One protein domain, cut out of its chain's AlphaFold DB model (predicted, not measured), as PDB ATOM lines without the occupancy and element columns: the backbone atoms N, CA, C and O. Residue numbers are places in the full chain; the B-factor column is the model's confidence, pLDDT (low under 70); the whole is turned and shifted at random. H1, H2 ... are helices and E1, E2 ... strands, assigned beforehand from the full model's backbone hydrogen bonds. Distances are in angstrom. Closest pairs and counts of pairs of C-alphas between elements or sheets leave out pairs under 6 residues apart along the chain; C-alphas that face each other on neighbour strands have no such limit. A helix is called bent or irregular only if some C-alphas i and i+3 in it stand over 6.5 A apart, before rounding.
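AT A GLANCE: This is residues 24 to 97 and 120 to 160 of the 162 residues of an uncharacterized protein of Sphingobacterium sp. IITKGP-BTPF85 (UniProt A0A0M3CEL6). A single five-stranded sheet, strongly twisted and curled like part of a barrel that stays open, makes the body, and one long helix, H1, lies along the half of the sheet that E2 and E3 make. The hairpin of E4 and E5 forms the other end of the curl, joined to the rest through the first residues of E1. The printed part has 115 residues, with E1, E2, H1, E3, E4 and E5 along the chain; the sheet is mixed, in the order E2, E3, E1, E4, E5. The class is mixed, helices and strands, with under half of the residues in named elements. The whole is compact, with a radius of gyration of the C-alphas of 15.2 A and spans of 45 by 30 by 22 A.

IN THESE COORDINATES: E1, residues 25 to 33, is the longest strand at 24.1 A and begins at C-alpha 25 (208.282, 217.738, 194.326). E3, residues 83 to 89, measures 19.5 A, and E2, residues 42 to 47, 16.2 A. E4, residues 140 to 145, measures 15.8 A; E5, residues 154 to 159, measures 15.3 A and ends at C-alpha 159 (208.449, 212.620, 205.888). H1, residues 53 to 72, measures 29.7 A from C-alpha 53 (200.759, 211.159, 183.896); it is irregular, with C-alphas 54 and 57 7.4 A apart.

HOW THE PARTS SIT: E2 and E3 are parallel neighbours at 20 degrees, with N 44 and O 84 within hydrogen-bond range at 2.8 A. E3 and E1 are antiparallel at 142 degrees, with N 30 and O 87 at 2.8 A. The pairing of E1 is staggered: residues 28 to 33 pair with E3, residues 25 to 27 with E4. E1 and E4 are antiparallel at 143 degrees, with N 143 and O 25 at 3.2 A. E4 and E5, a hairpin, are antiparallel at 153 degrees, with N 157 and O 142 at 2.9 A. E2 and E5 are the edge strands and are apart. H1 is on the sheet at a height over the sheet of 8.8 A, over E3 and only just over E2, where 3 of its C-alphas fall. It runs along the strands, at 10 degrees to E3 on the local plane; the closest C-alphas of H1 and E3 are those of Leu 56 and Lys 89, 6.5 A apart. E2, H1 and E3 form a strand-helix-strand unit, two parallel neighbour strands with a helix between, whose crossover is right-handed. In H1, 14 of 16 O i to N i+4 pairs are within hydrogen-bond range.

THE WHOLE: The two C-alphas farthest apart, those of Gln 78 and Trp 150, are 46.3 A apart. Residues 98 to 119 are not printed, and C-alphas 97 and 120 are 14.3 A apart across this cut, which falls in the link from E3 to E4. Of the links printed whole, E2 to H1 is tight and the others are short. Residues 120 to 139 hold no named element. The mean pLDDT of the printed part is 72.8; residues 24 to 25 and 120 to 160 are under 70.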
ATOM      1  N   ALA A  24     210.232 221.481 196.477       65.25
ATOM      2  CA  ALA A  24     210.309 220.036 196.623       65.25
ATOM      3  C   ALA A  24     209.094 219.400 195.930       65.25
ATOM      4  O   ALA A  24     207.946 219.716 196.253       65.25
ATOM      5  N   GLN A  25     209.343 218.499 194.984       67.19
ATOM      6  CA  GLN A  25     208.282 217.738 194.326       67.19
ATOM      7  C   GLN A  25     207.718 216.690 195.294       67.19
ATOM      8  O   GLN A  25     208.461 215.899 195.887       67.19
ATOM      9  N   ARG A  26     206.394 216.721 195.478       71.69
ATOM     10  CA  ARG A  26     205.643 215.768 196.298       71.69
ATOM     11  C   ARG A  26     204.892 214.825 195.375       71.69
ATOM     12  O   ARG A  26     204.119 215.278 194.535       71.69
ATOM     13  N   TYR A  27     205.102 213.532 195.570       82.25
ATOM     14  CA  TYR A  27     204.432 212.495 194.796       82.25
ATOM     15  C   TYR A  27     203.329 211.826 195.609       82.25
ATOM     16  O   TYR A  27     203.393 211.769 196.842       82.25
ATOM     17  N   ALA A  28     202.311 211.336 194.905       83.06
ATOM     18  CA  ALA A  28     201.263 210.526 195.507       83.06
ATOM     19  C   ALA A  28     201.821 209.142 195.870       83.06
ATOM     20  O   ALA A  28     202.602 208.565 195.110       83.06
ATOM     21  N   ILE A  29     201.417 208.637 197.036       86.19
ATOM     22  CA  ILE A  29     201.778 207.308 197.526       86.19
ATOM     23  C   ILE A  29     200.505 206.489 197.647       86.19
ATOM     24  O   ILE A  29     199.564 206.919 198.316       86.19
ATOM     25  N   ASP A  30     200.540 205.284 197.102       89.00
ATOM     26  CA  ASP A  30     199.548 204.258 197.360       89.00
ATOM     27  C   ASP A  30     200.132 203.206 198.296       89.00
ATOM     28  O   ASP A  30     201.253 202.725 198.122       89.00
ATOM     29  N   THR A  31     199.362 202.841 199.314       92.25
ATOM     30  CA  THR A  31     199.734 201.774 200.241       92.25
ATOM     31  C   THR A  31     199.110 200.473 199.760       92.25
ATOM     32  O   THR A  31     197.887 200.344 199.737       92.25
ATOM     33  N   LEU A  32     199.948 199.517 199.362       92.50
ATOM     34  CA  LEU A  32     199.514 198.204 198.882       92.50
ATOM     35  C   LEU A  32     199.402 197.197 200.032       92.50
ATOM     36  O   LEU A  32     198.495 196.370 200.039       92.50
ATOM     37  N   GLN A  33     200.288 197.301 201.024       91.75
ATOM     38  CA  GLN A  33     200.250 196.489 202.239       91.75
ATOM     39  C   GLN A  33     200.804 197.280 203.426       91.75
ATOM     40  O   GLN A  33     201.822 197.962 203.294       91.75
ATOM     41  N   TYR A  34     200.168 197.157 204.593       92.25
ATOM     42  CA  TYR A  34     200.609 197.825 205.815       92.25
ATOM     43  C   TYR A  34     200.458 196.927 207.046       92.25
ATOM     44  O   TYR A  34     199.367 196.451 207.345       92.25
ATOM     45  N   GLN A  35     201.565 196.727 207.754       88.50
ATOM     46  CA  GLN A  35     201.725 195.886 208.944       88.50
ATOM     47  C   GLN A  35     202.075 196.716 210.191       88.50
ATOM     48  O   GLN A  35     202.292 196.169 211.268       88.50
ATOM     49  N   GLY A  36     202.123 198.046 210.058       85.62
ATOM     50  CA  GLY A  36     202.400 198.963 211.156       85.62
ATOM     51  C   GLY A  36     203.789 199.594 211.112       85.62
ATOM     52  O   GLY A  36     204.500 199.592 210.105       85.62
ATOM     53  N   THR A  37     204.137 200.190 212.247       79.25
ATOM     54  CA  THR A  37     205.281 201.085 212.447       79.25
ATOM     55  C   THR A  37     206.452 200.428 213.175       79.25
ATOM     56  O   THR A  37     207.397 201.109 213.575       79.25
ATOM     57  N   ASP A  38     206.375 199.120 213.401       74.94
ATOM     58  CA  ASP A  38     207.365 198.397 214.185       74.94
ATOM     59  C   ASP A  38     208.741 198.427 213.517       74.94
ATOM     60  O   ASP A  38     208.888 198.231 212.312       74.94
ATOM     61  N   GLN A  39     209.790 198.572 214.332       73.25
ATOM     62  CA  GLN A  39     211.188 198.598 213.873       73.25
ATOM     63  C   GLN A  39     211.651 197.286 213.208       73.25
ATOM     64  O   GLN A  39     212.773 197.202 212.717       73.25
ATOM     65  N   LYS A  40     210.804 196.250 213.221       82.50
ATOM     66  CA  LYS A  40     211.058 194.913 212.668       82.50
ATOM     67  C   LYS A  40     210.351 194.675 211.327       82.50
ATOM     68  O   LYS A  40     210.368 193.547 210.842       82.50
ATOM     69  N   VAL A  41     209.725 195.705 210.755       85.62
ATOM     70  CA  VAL A  41     209.039 195.650 209.457       85.62
ATOM     71  C   VAL A  41     209.922 196.284 208.380       85.62
ATOM     72  O   VAL A  41     210.513 197.347 208.573       85.62
ATOM     73  N   VAL A  42     210.021 195.620 207.233       88.19
ATOM     74  CA  VAL A  42     210.730 196.078 206.038       88.19
ATOM     75  C   VAL A  42     209.782 196.922 205.191       88.19
ATOM     76  O   VAL A  42     208.674 196.498 204.882       88.19
ATOM     77  N   ASN A  43     210.216 198.105 204.764       89.44
ATOM     78  CA  ASN A  43     209.452 198.928 203.827       89.44
ATOM     79  C   ASN A  43     209.938 198.665 202.395       89.44
ATOM     80  O   ASN A  43     211.053 199.047 202.039       89.44
ATOM     81  N   LEU A  44     209.101 198.031 201.577       89.00
ATOM     82  CA  LEU A  44     209.301 197.876 200.140       89.00
ATOM     83  C   LEU A  44     208.643 199.053 199.414       89.00
ATOM     84  O   LEU A  44     207.440 199.282 199.539       89.00
ATOM     85  N   VAL A  45     209.438 199.807 198.660       90.12
ATOM     86  CA  VAL A  45     208.980 200.995 197.934       90.12
ATOM     87  C   VAL A  45     209.153 200.768 196.437       90.12
ATOM     88  O   VAL A  45     210.264 200.516 195.974       90.12
ATOM     89  N   ILE A  46     208.054 200.872 195.696       88.88
ATOM     90  CA  ILE A  46     207.982 200.710 194.244       88.88
ATOM     91  C   ILE A  46     207.835 202.098 193.618       88.88
ATOM     92  O   ILE A  46     207.009 202.899 194.056       88.88
ATOM     93  N   LEU A  47     208.634 202.385 192.596       88.50
ATOM     94  CA  LEU A  47     208.681 203.675 191.909       88.50
ATOM     95  C   LEU A  47     208.327 203.477 190.439       88.50
ATOM     96  O   LEU A  47     208.869 202.579 189.795       88.50
ATOM     97  N   GLY A  48     207.425 204.306 189.919       86.38
ATOM     98  CA  GLY A  48     207.036 204.260 188.513       86.38
ATOM     99  C   GLY A  48     208.053 204.985 187.649       86.38
ATOM    100  O   GLY A  48     208.053 206.212 187.617       86.38
ATOM    101  N   ASP A  49     208.909 204.255 186.941       84.50
ATOM    102  CA  ASP A  49     209.841 204.853 185.982       84.50
ATOM    103  C   ASP A  49     209.344 204.661 184.546       84.50
ATOM    104  O   ASP A  49     208.969 203.559 184.152       84.50
ATOM    105  N   GLY A  50     209.302 205.749 183.777       84.88
ATOM    106  CA  GLY A  50     208.823 205.738 182.388       84.88
ATOM    107  C   GLY A  50     207.297 205.704 182.224       84.88
ATOM    108  O   GLY A  50     206.811 205.475 181.117       84.88
ATOM    109  N   TYR A  51     206.528 205.952 183.289       88.00
ATOM    110  CA  TYR A  51     205.069 206.098 183.216       88.00
ATOM    111  C   TYR A  51     204.701 207.572 183.106       88.00
ATOM    112  O   TYR A  51     205.007 208.367 183.995       88.00
ATOM    113  N   THR A  52     204.018 207.954 182.030       90.31
ATOM    114  CA  THR A  52     203.482 209.317 181.899       90.31
ATOM    115  C   THR A  52     202.319 209.547 182.866       90.31
ATOM    116  O   THR A  52     201.741 208.604 183.406       90.31
ATOM    117  N   GLN A  53     201.905 210.806 183.047       91.38
ATOM    118  CA  GLN A  53     200.759 211.159 183.896       91.38
ATOM    119  C   GLN A  53     199.480 210.365 183.554       91.38
ATOM    120  O   GLN A  53     198.707 210.035 184.451       91.38
ATOM    121  N   ALA A  54     199.258 210.057 182.272       93.81
ATOM    122  CA  ALA A  54     198.098 209.295 181.809       93.81
ATOM    123  C   ALA A  54     198.200 207.787 182.106       93.81
ATOM    124  O   ALA A  54     197.174 207.118 182.163       93.81
ATOM    125  N   GLN A  55     199.413 207.272 182.322       94.12
ATOM    126  CA  GLN A  55     199.712 205.852 182.551       94.12
ATOM    127  C   GLN A  55     199.877 205.516 184.040       94.12
ATOM    128  O   GLN A  55     200.258 204.406 184.394       94.12
ATOM    129  N   LEU A  56     199.614 206.465 184.945       92.56
ATOM    130  CA  LEU A  56     199.767 206.219 186.380       92.56
ATOM    131  C   LEU A  56     198.788 205.162 186.909       92.56
ATOM    132  O   LEU A  56     199.131 204.476 187.865       92.56
ATOM    133  N   MET A  57     197.619 204.992 186.280       94.81
ATOM    134  CA  MET A  57     196.707 203.887 186.613       94.81
ATOM    135  C   MET A  57     197.310 202.531 186.227       94.81
ATOM    136  O   MET A  57     197.260 201.599 187.023       94.81
ATOM    137  N   ASP A  58     197.958 202.443 185.062       94.31
ATOM    138  CA  ASP A  58     198.656 201.224 184.632       94.31
ATOM    139  C   ASP A  58     199.791 200.880 185.612       94.31
ATOM    140  O   ASP A  58     199.930 199.736 186.043       94.31
ATOM    141  N   PHE A  59     200.544 201.893 186.062       94.75
ATOM    142  CA  PHE A  59     201.572 201.726 187.092       94.75
ATOM    143  C   PHE A  59     201.014 201.153 188.404       94.75
ATOM    144  O   PHE A  59     201.654 200.301 189.018       94.75
ATOM    145  N   GLU A  60     199.842 201.604 188.858       94.44
ATOM    146  CA  GLU A  60     199.217 201.077 190.078       94.44
ATOM    147  C   GLU A  60     198.885 199.587 189.949       94.44
ATOM    148  O   GLU A  60     199.123 198.807 190.880       94.44
ATOM    149  N   GLU A  61     198.348 199.184 188.799       96.81
ATOM    150  CA  GLU A  61     198.035 197.786 188.504       96.81
ATOM    151  C   GLU A  61     199.300 196.928 188.410       96.81
ATOM    152  O   GLU A  61     199.345 195.821 188.958       96.81
ATOM    153  N   ASP A  62     200.349 197.446 187.777       96.62
ATOM    154  CA  ASP A  62     201.630 196.757 187.662       96.62
ATOM    155  C   ASP A  62     202.338 196.640 189.019       96.62
ATOM    156  O   ASP A  62     202.871 195.576 189.348       96.62
ATOM    157  N   ALA A  63     202.268 197.670 189.867       95.62
ATOM    158  CA  ALA A  63     202.795 197.625 191.228       95.62
ATOM    159  C   ALA A  63     202.057 196.588 192.096       95.62
ATOM    160  O   ALA A  63     202.696 195.849 192.854       95.62
ATOM    161  N   LYS A  64     200.726 196.477 191.959       96.69
ATOM    162  CA  LYS A  64     199.929 195.419 192.611       96.69
ATOM    163  C   LYS A  64     200.350 194.035 192.129       96.69
ATOM    164  O   LYS A  64     200.685 193.183 192.947       96.69
ATOM    165  N   ARG A  65     200.428 193.835 190.814       97.00
ATOM    166  CA  ARG A  65     200.820 192.554 190.208       97.00
ATOM    167  C   ARG A  65     202.221 192.120 190.627       97.00
ATOM    168  O   ARG A  65     202.437 190.949 190.935       97.00
ATOM    169  N   PHE A  66     203.163 193.059 190.665       95.75
ATOM    170  CA  PHE A  66     204.507 192.815 191.174       95.75
ATOM    171  C   PHE A  66     204.479 192.392 192.645       95.75
ATOM    172  O   PHE A  66     205.119 191.407 193.005       95.75
ATOM    173  N   THR A  67     203.718 193.101 193.479       95.31
ATOM    174  CA  THR A  67     203.588 192.796 194.913       95.31
ATOM    175  C   THR A  67     203.022 191.394 195.131       95.31
ATOM    176  O   THR A  67     203.583 190.610 195.900       95.31
ATOM    177  N   ASP A  68     201.969 191.041 194.395       95.94
ATOM    178  CA  ASP A  68     201.350 189.718 194.452       95.94
ATOM    179  C   ASP A  68     202.330 188.620 194.027       95.94
ATOM    180  O   ASP A  68     202.418 187.580 194.679       95.94
ATOM    181  N   TYR A  69     203.088 188.840 192.950       95.75
ATOM    182  CA  TYR A  69     204.103 187.894 192.484       95.75
ATOM    183  C   TYR A  69     205.262 187.748 193.484       95.75
ATOM    184  O   TYR A  69     205.712 186.635 193.776       95.75
ATOM    185  N   PHE A  70     205.720 188.862 194.056       94.31
ATOM    186  CA  PHE A  70     206.794 188.893 195.043       94.31
ATOM    187  C   PHE A  70     206.450 188.026 196.260       94.31
ATOM    188  O   PHE A  70     207.245 187.168 196.646       94.31
ATOM    189  N   PHE A  71     205.234 188.153 196.800       95.94
ATOM    190  CA  PHE A  71     204.782 187.349 197.943       95.94
ATOM    191  C   PHE A  71     204.274 185.947 197.588       95.94
ATOM    192  O   PHE A  71     203.970 185.167 198.488       95.94
ATOM    193  N   GLN A  72     204.210 185.580 196.309       95.44
ATOM    194  CA  GLN A  72     204.024 184.182 195.900       95.44
ATOM    195  C   GLN A  72     205.339 183.399 195.881       95.44
ATOM    196  O   GLN A  72     205.322 182.168 195.908       95.44
ATOM    197  N   THR A  73     206.474 184.097 195.865       92.12
ATOM    198  CA  THR A  73     207.796 183.483 195.772       92.12
ATOM    199  C   THR A  73     208.349 183.183 197.164       92.12
ATOM    200  O   THR A  73     208.349 184.035 198.053       92.12
ATOM    201  N   GLU A  74     208.848 181.967 197.376       93.38
ATOM    202  CA  GLU A  74     209.585 181.629 198.598       93.38
ATOM    203  C   GLU A  74     210.990 182.257 198.570       93.38
ATOM    204  O   GLU A  74     211.630 182.267 197.516       93.38
ATOM    205  N   PRO A  75     211.510 182.772 199.701       93.31
ATOM    206  CA  PRO A  75     210.952 182.709 201.059       93.31
ATOM    207  C   PRO A  75     209.992 183.864 201.411       93.31
ATOM    208  O   PRO A  75     209.454 183.911 202.516       93.31
ATOM    209  N   PHE A  76     209.780 184.831 200.515       93.94
ATOM    210  CA  PHE A  76     209.030 186.060 200.816       93.94
ATOM    211  C   PHE A  76     207.571 185.805 201.182       93.94
ATOM    212  O   PHE A  76     207.014 186.533 202.002       93.94
ATOM    213  N   ARG A  77     206.979 184.734 200.652       94.62
ATOM    214  CA  ARG A  77     205.646 184.276 201.047       94.62
ATOM    215  C   ARG A  77     205.515 184.046 202.553       94.62
ATOM    216  O   ARG A  77     204.535 184.481 203.150       94.62
ATOM    217  N   GLN A  78     206.494 183.385 203.173       94.75
ATOM    218  CA  GLN A  78     206.485 183.088 204.612       94.75
ATOM    219  C   GLN A  78     206.677 184.339 205.470       94.75
ATOM    220  O   GLN A  78     206.182 184.409 206.594       94.75
ATOM    221  N   TYR A  79     207.381 185.331 204.930       93.56
ATOM    222  CA  TYR A  79     207.718 186.559 205.635       93.56
ATOM    223  C   TYR A  79     206.855 187.754 205.225       93.56
ATOM    224  O   TYR A  79     207.178 188.869 205.619       93.56
ATOM    225  N   SER A  80     205.756 187.563 204.489       92.25
ATOM    226  CA  SER A  80     204.940 188.670 203.966       92.25
ATOM    227  C   SER A  80     204.461 189.630 205.061       92.25
ATOM    228  O   SER A  80     204.480 190.842 204.865       92.25
ATOM    229  N   ASN A  81     204.150 189.117 206.255       92.44
ATOM    230  CA  ASN A  81     203.742 189.912 207.423       92.44
ATOM    231  C   ASN A  81     204.842 190.833 207.984       92.44
ATOM    232  O   ASN A  81     204.559 191.671 208.834       92.44
ATOM    233  N   TYR A  82     206.084 190.702 207.519       91.75
ATOM    234  CA  TYR A  82     207.196 191.584 207.874       91.75
ATOM    235  C   TYR A  82     207.417 192.698 206.851       91.75
ATOM    236  O   TYR A  82     208.424 193.393 206.948       91.75
ATOM    237  N   PHE A  83     206.516 192.892 205.882       91.12
ATOM    238  CA  PHE A  83     206.652 193.930 204.863       91.12
ATOM    239  C   PHE A  83     205.506 194.943 204.891       91.12
ATOM    240  O   PHE A  83     204.331 194.581 204.909       91.12
ATOM    241  N   ASN A  84     205.861 196.218 204.786       93.19
ATOM    242  CA  ASN A  84     204.990 197.260 204.256       93.19
ATOM    243  C   ASN A  84     205.329 197.458 202.780       93.19
ATOM    244  O   ASN A  84     206.508 197.449 202.424       93.19
ATOM    245  N   VAL A  85     204.326 197.678 201.933       92.56
ATOM    246  CA  VAL A  85     204.537 197.919 200.502       92.56
ATOM    247  C   VAL A  85     203.867 199.218 200.084       92.56
ATOM    248  O   VAL A  85     202.658 199.392 200.266       92.56
ATOM    249  N   PHE A  86     204.660 200.112 199.499       92.00
ATOM    250  CA  PHE A  86     204.235 201.425 199.032       92.00
ATOM    251  C   PHE A  86     204.578 201.597 197.554       92.00
ATOM    252  O   PHE A  86     205.699 201.299 197.146       92.00
ATOM    253  N   ALA A  87     203.647 202.122 196.766       91.44
ATOM    254  CA  ALA A  87     203.862 202.505 195.377       91.44
ATOM    255  C   ALA A  87     203.839 204.032 195.260       91.44
ATOM    256  O   ALA A  87     202.905 204.681 195.724       91.44
ATOM    257  N   ILE A  88     204.872 204.621 194.665       88.19
ATOM    258  CA  ILE A  88     205.013 206.071 194.522       88.19
ATOM    259  C   ILE A  88     204.841 206.440 193.053       88.19
ATOM    260  O   ILE A  88     205.596 205.987 192.190       88.19
ATOM    261  N   LYS A  89     203.863 207.306 192.785       87.12
ATOM    262  CA  LYS A  89     203.525 207.778 191.439       87.12
ATOM    263  C   LYS A  89     204.470 208.897 191.025       87.12
ATOM    264  O   LYS A  89     204.260 210.054 191.391       87.12
ATOM    265  N   THR A  90     205.497 208.547 190.264       87.00
ATOM    266  CA  THR A  90     206.498 209.472 189.721       87.00
ATOM    267  C   THR A  90     206.269 209.676 188.221       87.00
ATOM    268  O   THR A  90     206.849 208.945 187.427       87.00
ATOM    269  N   PRO A  91     205.415 210.632 187.798       85.75
ATOM    270  CA  PRO A  91     205.145 210.849 186.380       85.75
ATOM    271  C   PRO A  91     206.416 211.256 185.621       85.75
ATOM    272  O   PRO A  91     207.069 212.245 185.964       85.75
ATOM    273  N   SER A  92     206.724 210.511 184.563       86.00
ATOM    274  CA  SER A  92     207.757 210.823 183.577       86.00
ATOM    275  C   SER A  92     207.210 211.714 182.460       86.00
ATOM    276  O   SER A  92     206.014 211.720 182.163       86.00
ATOM    277  N   LEU A  93     208.103 212.477 181.825       84.38
ATOM    278  CA  LEU A  93     207.760 213.299 180.658       84.38
ATOM    279  C   LEU A  93     207.483 212.445 179.418       84.38
ATOM    280  O   LEU A  93     206.617 212.779 178.615       84.38
ATOM    281  N   GLU A  94     208.212 211.341 179.292       80.81
ATOM    282  CA  GLU A  94     208.141 210.419 178.166       80.81
ATOM    283  C   GLU A  94     207.783 209.019 178.661       80.81
ATOM    284  O   GLU A  94     208.050 208.661 179.812       80.81
ATOM    285  N   SER A  95     207.138 208.250 177.784       86.25
ATOM    286  CA  SER A  95     206.758 206.873 178.074       86.25
ATOM    287  C   SER A  95     207.896 205.914 177.739       86.25
ATOM    288  O   SER A  95     208.503 206.018 176.672       86.25
ATOM    289  N   GLY A  96     208.121 204.940 178.617       81.38
ATOM    290  CA  GLY A  96     209.079 203.858 178.425       81.38
ATOM    291  C   GLY A  96     210.448 204.112 179.050       81.38
ATOM    292  O   GLY A  96     210.763 205.195 179.544       81.38
ATOM    293  N   ALA A  97     211.261 203.060 179.031       78.62
ATOM    294  CA  ALA A  97     212.652 203.092 179.450       78.62
ATOM    295  C   ALA A  97     213.558 203.034 178.222       78.62
ATOM    296  O   ALA A  97     213.269 202.357 177.233       78.62
ATOM    297  N   LEU A 120     220.439 213.968 177.840       39.78
ATOM    298  CA  LEU A 120     221.352 214.415 178.881       39.78
ATOM    299  C   LEU A 120     220.613 215.124 180.031       39.78
ATOM    300  O   LEU A 120     221.251 215.725 180.885       39.78
ATOM    301  N   ILE A 121     219.276 215.030 180.106       45.38
ATOM    302  CA  ILE A 121     218.477 215.542 181.230       45.38
ATOM    303  C   ILE A 121     217.281 214.631 181.590       45.38
ATOM    304  O   ILE A 121     216.331 215.104 182.206       45.38
ATOM    305  N   SER A 122     217.293 213.329 181.257       41.97
ATOM    306  CA  SER A 122     216.197 212.425 181.685       41.97
ATOM    307  C   SER A 122     216.628 211.200 182.495       41.97
ATOM    308  O   SER A 122     215.774 210.495 183.018       41.97
ATOM    309  N   LEU A 123     217.934 210.974 182.691       41.06
ATOM    310  CA  LEU A 123     218.445 209.755 183.344       41.06
ATOM    311  C   LEU A 123     219.278 209.978 184.621       41.06
ATOM    312  O   LEU A 123     219.734 209.019 185.224       41.06
ATOM    313  N   GLN A 124     219.424 211.218 185.108       39.94
ATOM    314  CA  GLN A 124     219.998 211.499 186.442       39.94
ATOM    315  C   GLN A 124     218.948 211.857 187.507       39.94
ATOM    316  O   GLN A 124     219.293 212.152 188.651       39.94
ATOM    317  N   LYS A 125     217.653 211.840 187.161       46.06
ATOM    318  CA  LYS A 125     216.587 212.334 188.041       46.06
ATOM    319  C   LYS A 125     215.774 211.263 188.762       46.06
ATOM    320  O   LYS A 125     215.041 211.655 189.656       46.06
ATOM    321  N   ASN A 126     215.932 209.967 188.513       45.97
ATOM    322  CA  ASN A 126     215.216 208.949 189.288       45.97
ATOM    323  C   ASN A 126     216.189 208.024 190.036       45.97
ATOM    324  O   ASN A 126     216.453 206.902 189.645       45.97
ATOM    325  N   ILE A 127     216.658 208.551 191.176       44.56
ATOM    326  CA  ILE A 127     216.871 207.807 192.429       44.56
ATOM    327  C   ILE A 127     218.141 206.940 192.474       44.56
ATOM    328  O   ILE A 127     218.139 205.750 192.179       44.56
ATOM    329  N   GLN A 128     219.225 207.544 192.977       39.94
ATOM    330  CA  GLN A 128     220.347 206.795 193.541       39.94
ATOM    331  C   GLN A 128     220.032 206.435 194.999       39.94
ATOM    332  O   GLN A 128     219.733 207.288 195.837       39.94
ATOM    333  N   PHE A 129     220.107 205.137 195.260       40.41
ATOM    334  CA  PHE A 129     219.849 204.453 196.518       40.41
ATOM    335  C   PHE A 129     220.716 204.988 197.670       40.41
ATOM    336  O   PHE A 129     221.944 204.969 197.585       40.41
ATOM    337  N   LEU A 130     220.092 205.376 198.784       35.25
ATOM    338  CA  LEU A 130     220.744 205.383 200.093       35.25
ATOM    339  C   LEU A 130     219.803 204.751 201.111       35.25
ATOM    340  O   LEU A 130     218.765 205.299 201.474       35.25
ATOM    341  N   LEU A 131     220.196 203.556 201.539       39.78
ATOM    342  CA  LEU A 131     219.536 202.763 202.555       39.78
ATOM    343  C   LEU A 131     220.310 202.964 203.855       39.78
ATOM    344  O   LEU A 131     221.379 202.390 204.032       39.78
ATOM    345  N   HIS A 132     219.776 203.782 204.760       32.97
ATOM    346  CA  HIS A 132     219.936 203.570 206.195       32.97
ATOM    347  C   HIS A 132     218.896 204.394 206.967       32.97
ATOM    348  O   HIS A 132     218.773 205.593 206.749       32.97
ATOM    349  N   HIS A 133     218.225 203.724 207.906       36.59
ATOM    350  CA  HIS A 133     217.288 204.230 208.922       36.59
ATOM    351  C   HIS A 133     215.796 204.366 208.564       36.59
ATOM    352  O   HIS A 133     215.323 205.366 208.040       36.59
ATOM    353  N   LEU A 134     215.078 203.300 208.953       42.62
ATOM    354  CA  LEU A 134     213.831 203.272 209.734       42.62
ATOM    355  C   LEU A 134     213.021 204.572 209.775       42.62
ATOM    356  O   LEU A 134     213.390 205.478 210.518       42.62
ATOM    357  N   ILE A 135     211.849 204.601 209.127       47.75
ATOM    358  CA  ILE A 135     210.760 205.503 209.525       47.75
ATOM    359  C   ILE A 135     209.404 204.783 209.395       47.75
ATOM    360  O   ILE A 135     209.191 204.067 208.409       47.75
ATOM    361  N   PRO A 136     208.493 204.956 210.369       44.91
ATOM    362  CA  PRO A 136     207.171 204.362 210.358       44.91
ATOM    363  C   PRO A 136     206.128 205.246 209.653       44.91
ATOM    364  O   PRO A 136     206.227 206.466 209.701       44.91
ATOM    365  N   SER A 137     205.118 204.623 209.027       49.75
ATOM    366  CA  SER A 137     203.918 205.253 208.427       49.75
ATOM    367  C   SER A 137     204.182 206.453 207.497       49.75
ATOM    368  O   SER A 137     204.291 207.599 207.929       49.75
ATOM    369  N   LEU A 138     204.249 206.194 206.188       47.16
ATOM    370  CA  LEU A 138     204.529 207.203 205.163       47.16
ATOM    371  C   LEU A 138     203.242 207.880 204.665       47.16
ATOM    372  O   LEU A 138     202.447 207.255 203.975       47.16
ATOM    373  N   GLU A 139     203.070 209.174 204.952       49.84
ATOM    374  CA  GLU A 139     202.017 210.013 204.340       49.84
ATOM    375  C   GLU A 139     202.519 210.810 203.114       49.84
ATOM    376  O   GLU A 139     201.715 211.348 202.347       49.84
ATOM    377  N   ALA A 140     203.840 210.951 202.923       44.91
ATOM    378  CA  ALA A 140     204.409 211.698 201.798       44.91
ATOM    379  C   ALA A 140     205.882 211.367 201.519       44.91
ATOM    380  O   ALA A 140     206.711 211.324 202.430       44.91
ATOM    381  N   VAL A 141     206.219 211.238 200.233       49.28
ATOM    382  CA  VAL A 141     207.595 211.165 199.747       49.28
ATOM    383  C   VAL A 141     207.885 212.492 199.072       49.28
ATOM    384  O   VAL A 141     207.265 212.842 198.065       49.28
ATOM    385  N   SER A 142     208.806 213.251 199.662       46.66
ATOM    386  CA  SER A 142     209.359 214.455 199.051       46.66
ATOM    387  C   SER A 142     210.725 214.116 198.484       46.66
ATOM    388  O   SER A 142     211.599 213.650 199.220       46.66
ATOM    389  N   ILE A 143     210.925 214.336 197.188       51.81
ATOM    390  CA  ILE A 143     212.264 214.236 196.615       51.81
ATOM    391  C   ILE A 143     212.852 215.643 196.597       51.81
ATOM    392  O   ILE A 143     212.417 216.494 195.819       51.81
ATOM    393  N   THR A 144     213.799 215.901 197.496       44.09
ATOM    394  CA  THR A 144     214.482 217.190 197.598       44.09
ATOM    395  C   THR A 144     215.677 217.200 196.650       44.09
ATOM    396  O   THR A 144     216.572 216.358 196.751       44.09
ATOM    397  N   GLU A 145     215.670 218.137 195.702       45.16
ATOM    398  CA  GLU A 145     216.840 218.473 194.888       45.16
ATOM    399  C   GLU A 145     217.616 219.546 195.660       45.16
ATOM    400  O   GLU A 145     217.124 220.660 195.844       45.16
ATOM    401  N   ASP A 146     218.781 219.186 196.203       40.78
ATOM    402  CA  ASP A 146     219.593 220.118 196.985       40.78
ATOM    403  C   ASP A 146     220.285 221.094 196.019       40.78
ATOM    404  O   ASP A 146     221.170 220.712 195.255       40.78
ATOM    405  N   CYS A 147     219.828 222.348 195.982       47.19
ATOM    406  CA  CYS A 147     220.334 223.363 195.048       47.19
ATOM    407  C   CYS A 147     221.579 224.105 195.572       47.19
ATOM    408  O   CYS A 147     222.047 225.049 194.934       47.19
ATOM    409  N   THR A 148     222.124 223.715 196.727       42.31
ATOM    410  CA  THR A 148     223.303 224.346 197.335       42.31
ATOM    411  C   THR A 148     224.574 223.548 197.043       42.31
ATOM    412  O   THR A 148     225.176 222.967 197.940       42.31
ATOM    413  N   GLY A 149     225.007 223.505 195.781       38.56
ATOM    414  CA  GLY A 149     226.311 222.938 195.430       38.56
ATOM    415  C   GLY A 149     226.445 222.513 193.972       38.56
ATOM    416  O   GLY A 149     225.474 222.141 193.326       38.56
ATOM    417  N   TRP A 150     227.682 222.517 193.466       32.88
ATOM    418  CA  TRP A 150     228.068 222.073 192.113       32.88
ATOM    419  C   TRP A 150     227.947 220.548 191.895       32.88
ATOM    420  O   TRP A 150     228.460 220.013 190.916       32.88
ATOM    421  N   TRP A 151     227.257 219.850 192.798       30.69
ATOM    422  CA  TRP A 151     227.008 218.416 192.762       30.69
ATOM    423  C   TRP A 151     225.504 218.193 192.924       30.69
ATOM    424  O   TRP A 151     224.935 218.527 193.960       30.69
ATOM    425  N   TYR A 152     224.852 217.638 191.903       38.66
ATOM    426  CA  TYR A 152     223.438 217.271 191.970       38.66
ATOM    427  C   TYR A 152     223.269 216.066 192.902       38.66
ATOM    428  O   TYR A 152     223.542 214.933 192.506       38.66
ATOM    429  N   HIS A 153     222.814 216.297 194.134       40.59
ATOM    430  CA  HIS A 153     222.452 215.229 195.064       40.59
ATOM    431  C   HIS A 153     220.925 215.162 195.175       40.59
ATOM    432  O   HIS A 153     220.284 216.042 195.754       40.59
ATOM    433  N   LYS A 154     220.317 214.122 194.595       47.75
ATOM    434  CA  LYS A 154     218.877 213.872 194.722       47.75
ATOM    435  C   LYS A 154     218.645 212.999 195.948       47.75
ATOM    436  O   LYS A 154     219.092 211.856 195.983       47.75
ATOM    437  N   SER A 155     217.997 213.548 196.971       45.06
ATOM    438  CA  SER A 155     217.691 212.824 198.207       45.06
ATOM    439  C   SER A 155     216.194 212.540 198.289       45.06
ATOM    440  O   SER A 155     215.362 213.433 198.129       45.06
ATOM    441  N   ILE A 156     215.835 211.277 198.525       52.06
ATOM    442  CA  ILE A 156     214.471 210.915 198.907       52.06
ATOM    443  C   ILE A 156     214.351 211.201 200.396       52.06
ATOM    444  O   ILE A 156     214.976 210.526 201.214       52.06
ATOM    445  N   ARG A 157     213.538 212.194 200.754       51.41
ATOM    446  CA  ARG A 157     213.160 212.436 202.140       51.41
ATOM    447  C   ARG A 157     211.744 211.917 202.343       51.41
ATOM    448  O   ARG A 157     210.764 212.488 201.859       51.41
ATOM    449  N   LEU A 158     211.663 210.802 203.053       53.06
ATOM    450  CA  LEU A 158     210.425 210.254 203.580       53.06
ATOM    451  C   LEU A 158     210.035 211.086 204.810       53.06
ATOM    452  O   LEU A 158     210.799 211.141 205.772       53.06
ATOM    453  N   SER A 159     208.900 211.787 204.765       44.53
ATOM    454  CA  SER A 159     208.449 212.620 205.888       44.53
ATOM    455  C   SER A 159     207.403 211.864 206.709       44.53
ATOM    456  O   SER A 159     206.307 211.607 206.215       44.53
ATOM    457  N   SER A 160     207.734 211.559 207.966       39.66
ATOM    458  CA  SER A 160     206.767 211.208 209.020       39.66
ATOM    459  C   SER A 160     206.199 212.491 209.626       39.66
ATOM    460  O   SER A 160     206.901 213.502 209.698       39.66
TER     461      SER A 160